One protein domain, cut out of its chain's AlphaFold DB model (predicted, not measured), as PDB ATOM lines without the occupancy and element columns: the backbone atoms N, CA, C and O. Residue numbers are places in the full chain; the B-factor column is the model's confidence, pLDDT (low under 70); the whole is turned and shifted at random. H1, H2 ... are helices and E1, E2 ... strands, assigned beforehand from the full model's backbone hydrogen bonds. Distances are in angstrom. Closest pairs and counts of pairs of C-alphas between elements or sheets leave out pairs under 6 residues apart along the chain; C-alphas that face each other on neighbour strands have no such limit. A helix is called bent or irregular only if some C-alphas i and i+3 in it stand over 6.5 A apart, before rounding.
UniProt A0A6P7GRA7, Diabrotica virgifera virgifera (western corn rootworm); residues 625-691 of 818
ATOM      1  N   PHE A 625     153.388 211.190 194.298       45.34
ATOM      2  CA  PHE A 625     152.640 211.942 193.281       45.34
ATOM      3  C   PHE A 625     153.080 213.405 193.102       45.34
ATOM      4  O   PHE A 625     152.978 213.943 191.999       45.34
ATOM      5  N   LYS A 626     153.657 214.043 194.130       41.00
ATOM      6  CA  LYS A 626     154.162 215.429 194.022       41.00
ATOM      7  C   LYS A 626     155.422 215.534 193.153       41.00
ATOM      8  O   LYS A 626     155.574 216.500 192.414       41.00
ATOM      9  N   ILE A 627     156.272 214.505 193.187       42.91
ATOM     10  CA  ILE A 627     157.476 214.372 192.345       42.91
ATOM     11  C   ILE A 627     157.080 213.975 190.902       42.91
ATOM     12  O   ILE A 627     157.726 214.378 189.933       42.91
ATOM     13  N   ALA A 628     155.967 213.249 190.732       57.41
ATOM     14  CA  ALA A 628     155.506 212.738 189.439       57.41
ATOM     15  C   ALA A 628     155.017 213.821 188.453       57.41
ATOM     16  O   ALA A 628     155.234 213.677 187.249       57.41
ATOM     17  N   LYS A 629     154.388 214.914 188.918       58.69
ATOM     18  CA  LYS A 629     153.903 215.987 188.023       58.69
ATOM     19  C   LYS A 629     155.043 216.808 187.420       58.69
ATOM     20  O   LYS A 629     155.010 217.115 186.231       58.69
ATOM     21  N   GLU A 630     156.074 217.108 188.209       57.41
ATOM     22  CA  GLU A 630     157.278 217.796 187.724       57.41
ATOM     23  C   GLU A 630     158.001 216.953 186.671       57.41
ATOM     24  O   GLU A 630     158.315 217.459 185.597       57.41
ATOM     25  N   MET A 631     158.156 215.649 186.923       60.72
ATOM     26  CA  MET A 631     158.726 214.710 185.954       60.72
ATOM     27  C   MET A 631     157.857 214.576 184.693       60.72
ATOM     28  O   MET A 631     158.378 214.562 183.579       60.72
ATOM     29  N   SER A 632     156.529 214.536 184.846       69.31
ATOM     30  CA  SER A 632     155.574 214.471 183.733       69.31
ATOM     31  C   SER A 632     155.663 215.688 182.806       69.31
ATOM     32  O   SER A 632     155.577 215.545 181.585       69.31
ATOM     33  N   ASN A 633     155.878 216.881 183.365       67.56
ATOM     34  CA  ASN A 633     156.008 218.117 182.590       67.56
ATOM     35  C   ASN A 633     157.255 218.133 181.693       67.56
ATOM     36  O   ASN A 633     157.270 218.836 180.684       67.56
ATOM     37  N   LEU A 634     158.283 217.346 182.022       70.81
ATOM     38  CA  LEU A 634     159.490 217.223 181.202       70.81
ATOM     39  C   LEU A 634     159.292 216.302 179.982       70.81
ATOM     40  O   LEU A 634     160.152 216.250 179.100       70.81
ATOM     41  N   ILE A 635     158.170 215.574 179.908       78.06
ATOM     42  CA  ILE A 635     157.867 214.644 178.817       78.06
ATOM     43  C   ILE A 635     157.144 215.397 177.700       78.06
ATOM     44  O   ILE A 635     155.968 215.765 177.806       78.06
ATOM     45  N   ILE A 636     157.866 215.607 176.602       79.94
ATOM     46  CA  ILE A 636     157.383 216.380 175.454       79.94
ATOM     47  C   ILE A 636     156.995 215.445 174.303       79.94
ATOM     48  O   ILE A 636     155.819 215.402 173.957       79.94
ATOM     49  N   TYR A 637     157.940 214.655 173.769       84.88
ATOM     50  CA  TYR A 637     157.751 213.855 172.542       84.88
ATOM     51  C   TYR A 637     157.639 212.343 172.723       84.88
ATOM     52  O   TYR A 637     156.982 211.688 171.934       84.88
ATOM     53  N   CYS A 638     158.331 211.741 173.683       87.12
ATOM     54  CA  CYS A 638     158.337 210.285 173.837       87.12
ATOM     55  C   CYS A 638     157.302 209.864 174.889       87.12
ATOM     56  O   CYS A 638     157.623 209.145 175.843       87.12
ATOM     57  N   GLN A 639     156.067 210.364 174.749       86.56
ATOM     58  CA  GLN A 639     154.990 210.091 175.698       86.56
ATOM     59  C   GLN A 639     154.564 208.635 175.557       86.56
ATOM     60  O   GLN A 639     154.093 208.207 174.506       86.56
ATOM     61  N   SER A 640     154.783 207.856 176.609       82.38
ATOM     62  CA  SER A 640     154.546 206.417 176.556       82.38
ATOM     63  C   SER A 640     153.063 206.116 176.753       82.38
ATOM     64  O   SER A 640     152.539 206.318 177.850       82.38
ATOM     65  N   THR A 641     152.408 205.612 175.706       81.69
ATOM     66  CA  THR A 641     150.986 205.247 175.712       81.69
ATOM     67  C   THR A 641     150.788 203.768 175.404       81.69
ATOM     68  O   THR A 641     151.586 203.124 174.712       81.69
ATOM     69  N   THR A 642     149.720 203.197 175.962       79.75
ATOM     70  CA  THR A 642     149.308 201.832 175.642       79.75
ATOM     71  C   THR A 642     148.820 201.789 174.201       79.75
ATOM     72  O   THR A 642     147.992 202.598 173.779       79.75
ATOM     73  N   PHE A 643     149.353 200.847 173.426       81.12
ATOM     74  CA  PHE A 643     148.950 200.704 172.036       81.12
ATOM     75  C   PHE A 643     147.502 200.215 171.961       81.12
ATOM     76  O   PHE A 643     147.203 199.089 172.364       81.12
ATOM     77  N   ASN A 644     146.618 201.052 171.422       76.56
ATOM     78  CA  ASN A 644     145.232 200.703 171.138       76.56
ATOM     79  C   ASN A 644     144.944 200.939 169.650       76.56
ATOM     80  O   ASN A 644     144.920 202.071 169.173       76.56
ATOM     81  N   MET A 645     144.721 199.845 168.925       72.81
ATOM     82  CA  MET A 645     144.513 199.846 167.477       72.81
ATOM     83  C   MET A 645     143.250 200.607 167.058       72.81
ATOM     84  O   MET A 645     143.262 201.314 166.054       72.81
ATOM     85  N   GLU A 646     142.157 200.457 167.803       74.25
ATOM     86  CA  GLU A 646     140.881 201.099 167.480       74.25
ATOM     87  C   GLU A 646     140.994 202.610 167.641       74.25
ATOM     88  O   GLU A 646     140.615 203.358 166.741       74.25
ATOM     89  N   ARG A 647     141.652 203.050 168.720       75.56
ATOM     90  CA  ARG A 647     141.950 204.462 168.960       75.56
ATOM     91  C   ARG A 647     142.794 205.063 167.837       75.56
ATOM     92  O   ARG A 647     142.459 206.138 167.371       75.56
ATOM     93  N   VAL A 648     143.841 204.382 167.366       70.44
ATOM     94  CA  VAL A 648     144.711 204.900 166.285       70.44
ATOM     95  C   VAL A 648     144.022 204.864 164.910       70.44
ATOM     96  O   VAL A 648     144.376 205.623 164.014       70.44
ATOM     97  N   LYS A 649     143.024 203.995 164.712       70.81
ATOM     98  CA  LYS A 649     142.194 204.010 163.496       70.81
ATOM     99  C   LYS A 649     141.141 205.124 163.518       70.81
ATOM    100  O   LYS A 649     140.778 205.613 162.453       70.81
ATOM    101  N   GLN A 650     140.646 205.492 164.701       68.62
ATOM    102  CA  GLN A 650     139.592 206.496 164.896       68.62
ATOM    103  C   GLN A 650     140.138 207.919 165.112       68.62
ATOM    104  O   GLN A 650     139.532 208.884 164.655       68.62
ATOM    105  N   GLN A 651     141.274 208.061 165.796       62.31
ATOM    106  CA  GLN A 651     141.991 209.318 166.024       62.31
ATOM    107  C   GLN A 651     143.190 209.414 165.070       62.31
ATOM    108  O   GLN A 651     143.871 208.425 164.817       62.31
ATOM    109  N   MET A 652     143.471 210.613 164.551       69.06
ATOM    110  CA  MET A 652     144.686 210.887 163.771       69.06
ATOM    111  C   MET A 652     145.954 210.536 164.572       69.06
ATOM    112  O   MET A 652     145.963 210.647 165.797       69.06
ATOM    113  N   PHE A 653     147.032 210.134 163.883       81.62
ATOM    114  CA  PHE A 653     148.315 209.805 164.517       81.62
ATOM    115  C   PHE A 653     148.832 210.971 165.365       81.62
ATOM    116  O   PHE A 653     148.951 212.100 164.885       81.62
ATOM    117  N   VAL A 654     149.181 210.682 166.619       85.50
ATOM    118  CA  VAL A 654     149.652 211.691 167.569       85.50
ATOM    119  C   VAL A 654     151.173 211.631 167.634       85.50
ATOM    120  O   VAL A 654     151.740 210.766 168.295       85.50
ATOM    121  N   PHE A 655     151.846 212.538 166.930       87.00
ATOM    122  CA  PHE A 655     153.294 212.461 166.691       87.00
ATOM    123  C   PHE A 655     154.165 212.441 167.962       87.00
ATOM    124  O   PHE A 655     155.268 211.907 167.939       87.00
ATOM    125  N   TYR A 656     153.688 213.012 169.071       86.50
ATOM    126  CA  TYR A 656     154.389 213.040 170.360       86.50
ATOM    127  C   TYR A 656     154.055 211.848 171.277       86.50
ATOM    128  O   TYR A 656     154.423 211.843 172.454       86.50
ATOM    129  N   GLU A 657     153.314 210.856 170.787       88.62
ATOM    130  CA  GLU A 657     153.060 209.608 171.502       88.62
ATOM    131  C   GLU A 657     153.858 208.458 170.892       88.62
ATOM    132  O   GLU A 657     154.060 208.387 169.677       88.62
ATOM    133  N   MET A 658     154.252 207.509 171.738       89.19
ATOM    134  CA  MET A 658     154.912 206.279 171.324       89.19
ATOM    135  C   MET A 658     154.427 205.077 172.131       89.19
ATOM    136  O   MET A 658     154.097 205.191 173.315       89.19
ATOM    137  N   SER A 659     154.477 203.898 171.518       88.06
ATOM    138  CA  SER A 659     154.149 202.635 172.182       88.06
ATOM    139  C   SER A 659     155.362 201.712 172.267       88.06
ATOM    140  O   SER A 659     156.219 201.698 171.385       88.06
ATOM    141  N   SER A 660     155.459 200.955 173.360       86.50
ATOM    142  CA  SER A 660     156.494 199.928 173.539       86.50
ATOM    143  C   SER A 660     155.872 198.537 173.403       86.50
ATOM    144  O   SER A 660     154.767 198.312 173.898       86.50
ATOM    145  N   PHE A 661     156.563 197.627 172.724       85.12
ATOM    146  CA  PHE A 661     156.106 196.269 172.441       85.12
ATOM    147  C   PHE A 661     157.175 195.268 172.879       85.12
ATOM    148  O   PHE A 661     158.334 195.454 172.516       85.12
ATOM    149  N   PRO A 662     156.824 194.196 173.601       81.75
ATOM    150  CA  PRO A 662     157.720 193.053 173.711       81.75
ATOM    151  C   PRO A 662     157.941 192.424 172.330       81.75
ATOM    152  O   PRO A 662     157.026 192.436 171.501       81.75
ATOM    153  N   GLU A 663     159.123 191.857 172.101       81.56
ATOM    154  CA  GLU A 663     159.546 191.232 170.838       81.56
ATOM    155  C   GLU A 663     158.475 190.316 170.219       81.56
ATOM    156  O   GLU A 663     158.028 190.570 169.102       81.56
ATOM    157  N   ASN A 664     157.930 189.367 170.986       79.69
ATOM    158  CA  ASN A 664     156.892 188.436 170.512       79.69
ATOM    159  C   ASN A 664     155.610 189.142 170.031       79.69
ATOM    160  O   ASN A 664     154.939 188.707 169.092       79.69
ATOM    161  N   LYS A 665     155.230 190.246 170.687       80.06
ATOM    162  CA  LYS A 665     154.053 191.039 170.302       80.06
ATOM    163  C   LYS A 665     154.355 191.902 169.081       80.06
ATOM    164  O   LYS A 665     153.480 192.066 168.229       80.06
ATOM    165  N   ALA A 666     155.573 192.436 168.995       81.88
ATOM    166  CA  ALA A 666     156.054 193.161 167.829       81.88
ATOM    167  C   ALA A 666     156.061 192.246 166.596       81.88
ATOM    168  O   ALA A 666     155.504 192.624 165.573       81.88
ATOM    169  N   GLU A 667     156.566 191.018 166.699       80.81
ATOM    170  CA  GLU A 667     156.589 190.059 165.590       80.81
ATOM    171  C   GLU A 667     155.178 189.747 165.055       80.81
ATOM    172  O   GLU A 667     154.903 189.914 163.863       80.81
ATOM    173  N   LYS A 668     154.234 189.384 165.935       79.38
ATOM    174  CA  LYS A 668     152.848 189.076 165.534       79.38
ATOM    175  C   LYS A 668     152.150 190.274 164.877       79.38
ATOM    176  O   LYS A 668     151.522 190.142 163.824       79.38
ATOM    177  N   LEU A 669     152.257 191.461 165.479       75.88
ATOM    178  CA  LEU A 669     151.531 192.648 165.010       75.88
ATOM    179  C   LEU A 669     152.193 193.314 163.795       75.88
ATOM    180  O   LEU A 669     151.500 193.666 162.836       75.88
ATOM    181  N   ILE A 670     153.515 193.487 163.832       75.75
ATOM    182  CA  ILE A 670     154.290 194.226 162.827       75.75
ATOM    183  C   ILE A 670     154.614 193.323 161.633       75.75
ATOM    184  O   ILE A 670     154.396 193.731 160.489       75.75
ATOM    185  N   CYS A 671     155.086 192.096 161.875       68.81
ATOM    186  CA  CYS A 671     155.608 191.226 160.817       68.81
ATOM    187  C   CYS A 671     154.542 190.324 160.185       68.81
ATOM    188  O   CYS A 671     154.672 189.987 159.007       68.81
ATOM    189  N   GLN A 672     153.482 189.942 160.902       70.25
ATOM    190  CA  GLN A 672     152.535 188.930 160.407       70.25
ATOM    191  C   GLN A 672     151.173 189.508 160.003       70.25
ATOM    192  O   GLN A 672     150.693 189.213 158.912       70.25
ATOM    193  N   GLN A 673     150.561 190.364 160.825       73.50
ATOM    194  CA  GLN A 673     149.149 190.730 160.634       73.50
ATOM    195  C   GLN A 673     148.923 192.092 159.955       73.50
ATOM    196  O   GLN A 673     148.054 192.210 159.096       73.50
ATOM    197  N   MET A 674     149.677 193.139 160.319       74.94
ATOM    198  CA  MET A 674     149.278 194.532 160.030       74.94
ATOM    199  C   MET A 674     150.384 195.391 159.386       74.94
ATOM    200  O   MET A 674     150.457 196.600 159.618       74.94
ATOM    201  N   ARG A 675     151.217 194.796 158.516       76.88
ATOM    202  CA  ARG A 675     152.406 195.423 157.885       76.88
ATOM    203  C   ARG A 675     152.160 196.833 157.323       76.88
ATOM    204  O   ARG A 675     152.855 197.780 157.682       76.88
ATOM    205  N   LYS A 676     151.146 196.998 156.458       82.19
ATOM    206  CA  LYS A 676     150.838 198.287 155.795       82.19
ATOM    207  C   LYS A 676     150.419 199.376 156.785       82.19
ATOM    208  O   LYS A 676     150.779 200.537 156.618       82.19
ATOM    209  N   PHE A 677     149.664 198.998 157.814       84.75
ATOM    210  CA  PHE A 677     149.242 199.925 158.859       84.75
ATOM    211  C   PHE A 677     150.437 200.378 159.700       84.75
ATOM    212  O   PHE A 677     150.599 201.575 159.923       84.75
ATOM    213  N   PHE A 678     151.307 199.449 160.105       85.06
ATOM    214  CA  PHE A 678     152.483 199.771 160.915       85.06
ATOM    215  C   PHE A 678     153.517 200.619 160.168       85.06
ATOM    216  O   PHE A 678     154.114 201.503 160.773       85.06
ATOM    217  N   LEU A 679     153.673 200.437 158.852       84.25
ATOM    218  CA  LEU A 679     154.475 201.355 158.033       84.25
ATOM    219  C   LEU A 679     153.927 202.788 158.095       84.25
ATOM    220  O   LEU A 679     154.687 203.727 158.316       84.25
ATOM    221  N   LYS A 680     152.604 202.961 157.976       85.44
ATOM    222  CA  LYS A 680     151.958 204.277 158.100       85.44
ATOM    223  C   LYS A 680     152.082 204.854 159.516       85.44
ATOM    224  O   LYS A 680     152.294 206.054 159.669       85.44
ATOM    225  N   TYR A 681     151.985 204.006 160.539       86.62
ATOM    226  CA  TYR A 681     152.191 204.386 161.937       86.62
ATOM    227  C   TYR A 681     153.619 204.906 162.174       86.62
ATOM    228  O   TYR A 681     153.779 206.009 162.689       86.62
ATOM    229  N   HIS A 682     154.654 204.193 161.710       88.50
ATOM    230  CA  HIS A 682     156.060 204.593 161.888       88.50
ATOM    231  C   HIS A 682     156.482 205.828 161.079       88.50
ATOM    232  O   HIS A 682     157.482 206.458 161.407       88.50
ATOM    233  N   GLN A 683     155.713 206.221 160.059       87.38
ATOM    234  CA  GLN A 683     155.901 207.513 159.387       87.38
ATOM    235  C   GLN A 683     155.531 208.710 160.281       87.38
ATOM    236  O   GLN A 683     155.946 209.829 159.991       87.38
ATOM    237  N   HIS A 684     154.754 208.488 161.348       86.06
ATOM    238  CA  HIS A 684     154.211 209.550 162.199       86.06
ATOM    239  C   HIS A 684     154.617 209.422 163.675       86.06
ATOM    240  O   HIS A 684     154.728 210.441 164.351       86.06
ATOM    241  N   GLN A 685     154.824 208.203 164.182       88.88
ATOM    242  CA  GLN A 685     155.047 207.908 165.601       88.88
ATOM    243  C   GLN A 685     156.182 206.905 165.806       88.88
ATOM    244  O   GLN A 685     156.427 206.033 164.972       88.88
ATOM    245  N   PHE A 686     156.841 206.979 166.963       89.88
ATOM    246  CA  PHE A 686     157.835 205.981 167.345       89.88
ATOM    247  C   PHE A 686     157.184 204.731 167.942       89.88
ATOM    248  O   PHE A 686     156.230 204.805 168.717       89.88
ATOM    249  N   SER A 687     157.777 203.576 167.656       88.62
ATOM    250  CA  SER A 687     157.623 202.368 168.460       88.62
ATOM    251  C   SER A 687     158.962 202.006 169.097       88.62
ATOM    252  O   SER A 687     160.026 202.369 168.598       88.62
ATOM    253  N   ARG A 688     158.916 201.305 170.229       88.44
ATOM    254  CA  ARG A 688     160.096 200.685 170.839       88.44
ATOM    255  C   ARG A 688     159.836 199.201 171.008       88.44
ATOM    256  O   ARG A 688     158.869 198.842 171.672       88.44
ATOM    257  N   THR A 689     160.719 198.363 170.488       83.06
ATOM    258  CA  THR A 689     160.694 196.928 170.774       83.06
ATOM    259  C   THR A 689     161.593 196.636 171.971       83.06
ATOM    260  O   THR A 689     162.729 197.106 172.024       83.06
ATOM    261  N   GLU A 690     161.070 195.921 172.961       76.81
ATOM    262  CA  GLU A 690     161.819 195.434 174.118       76.81
ATOM    263  C   GLU A 690     162.145 193.958 173.879       76.81
ATOM    264  O   GLU A 690     161.244 193.129 173.746       76.81
ATOM    265  N   ILE A 691     163.440 193.667 173.756       66.81
ATOM    266  CA  ILE A 691     163.964 192.319 173.537       66.81
ATOM    267  C   ILE A 691     163.867 191.575 174.870       66.81
ATOM    268  O   ILE A 691     164.383 192.060 175.879       66.81
TER     269      ILE A 691
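What this domain is: This is residues 625 to 691 of the 818 residues of a protein of Diabrotica virgifera virgifera (western corn rootworm) (UniProt A0A6P7GRA7). A small sheet of three strands, E1, E2 and E3, has H3 over one face, standing up from the sheet where it follows directly on E2, with H4 leading back toward E3, while H2 sits off the sheet in the connection between E1 and E2. H1 sticks out as a free arm that adds to the length. The printed part has 67 residues with four named helices and three named strands, in the order H1 E1 H2 E2 H3 H4 E3; the sheet, E1 E2 E3, is parallel and the class is mixed. It is only just loose, close to compact, with a radius of gyration of the C-alphas of 13.5 A, and spans 43 by 28 by 18 A.

How they stand to each other: H1, residues 625 to 633, stands free. E1, residues 638 to 640, and E2, residues 657 to 662, are parallel at 59 degrees; N 658 and O 639 are 2.9 A apart, within hydrogen-bond range. H2, residues 645 to 650, is not on the sheet; E1, H2 and E2 form a strand-helix-strand unit, parallel neighbours with a helix between, with a right-handed crossover. E3, residues 686 to 690, is parallel to E2 at 23 degrees, with N 661 and O 688 2.8 A apart. H3, residues 663 to 673, and H4, residues 675 to 682, join E2 to E3 in a second right-handed unit. H3 is on one face of the sheet, giving two layers, helix and sheet, at a height of 10.3 A over the sheet, and stands up from it at 51 degrees; the closest C-alphas of H3 and E3, Glu 663 and Glu 690, are 5.8 A apart. H3 and H4 are close but not clearly touching, their closest C-alphas, Ile 670 and Phe 678, 6.1 A apart. Every O i to N i+4 pair is within range in H2 and H4, 3 of 5 in H1 and 5 of 7 in H3.

Where its parts are: H1, residues 625 to 633, begins at C-alpha 625 (152.640, 211.942, 193.281). E2, residues 657 to 662, is 17.3 A long and H3, residues 663 to 673, 14.6 A; H3 is only just irregular, C-alphas 670 and 673 being 6.6 A apart. E3 ends at C-alpha 690 (161.819, 195.434, 174.118).

The domain as a whole: The C-alphas farthest apart, Lys 626 and Gln 672, are 42.8 A apart. The printed part has no cut; the link from H2 to E2 is short and the others are tight. Confidence is under 70 at residues 625 to 633, 650 to 652, 671 and 691.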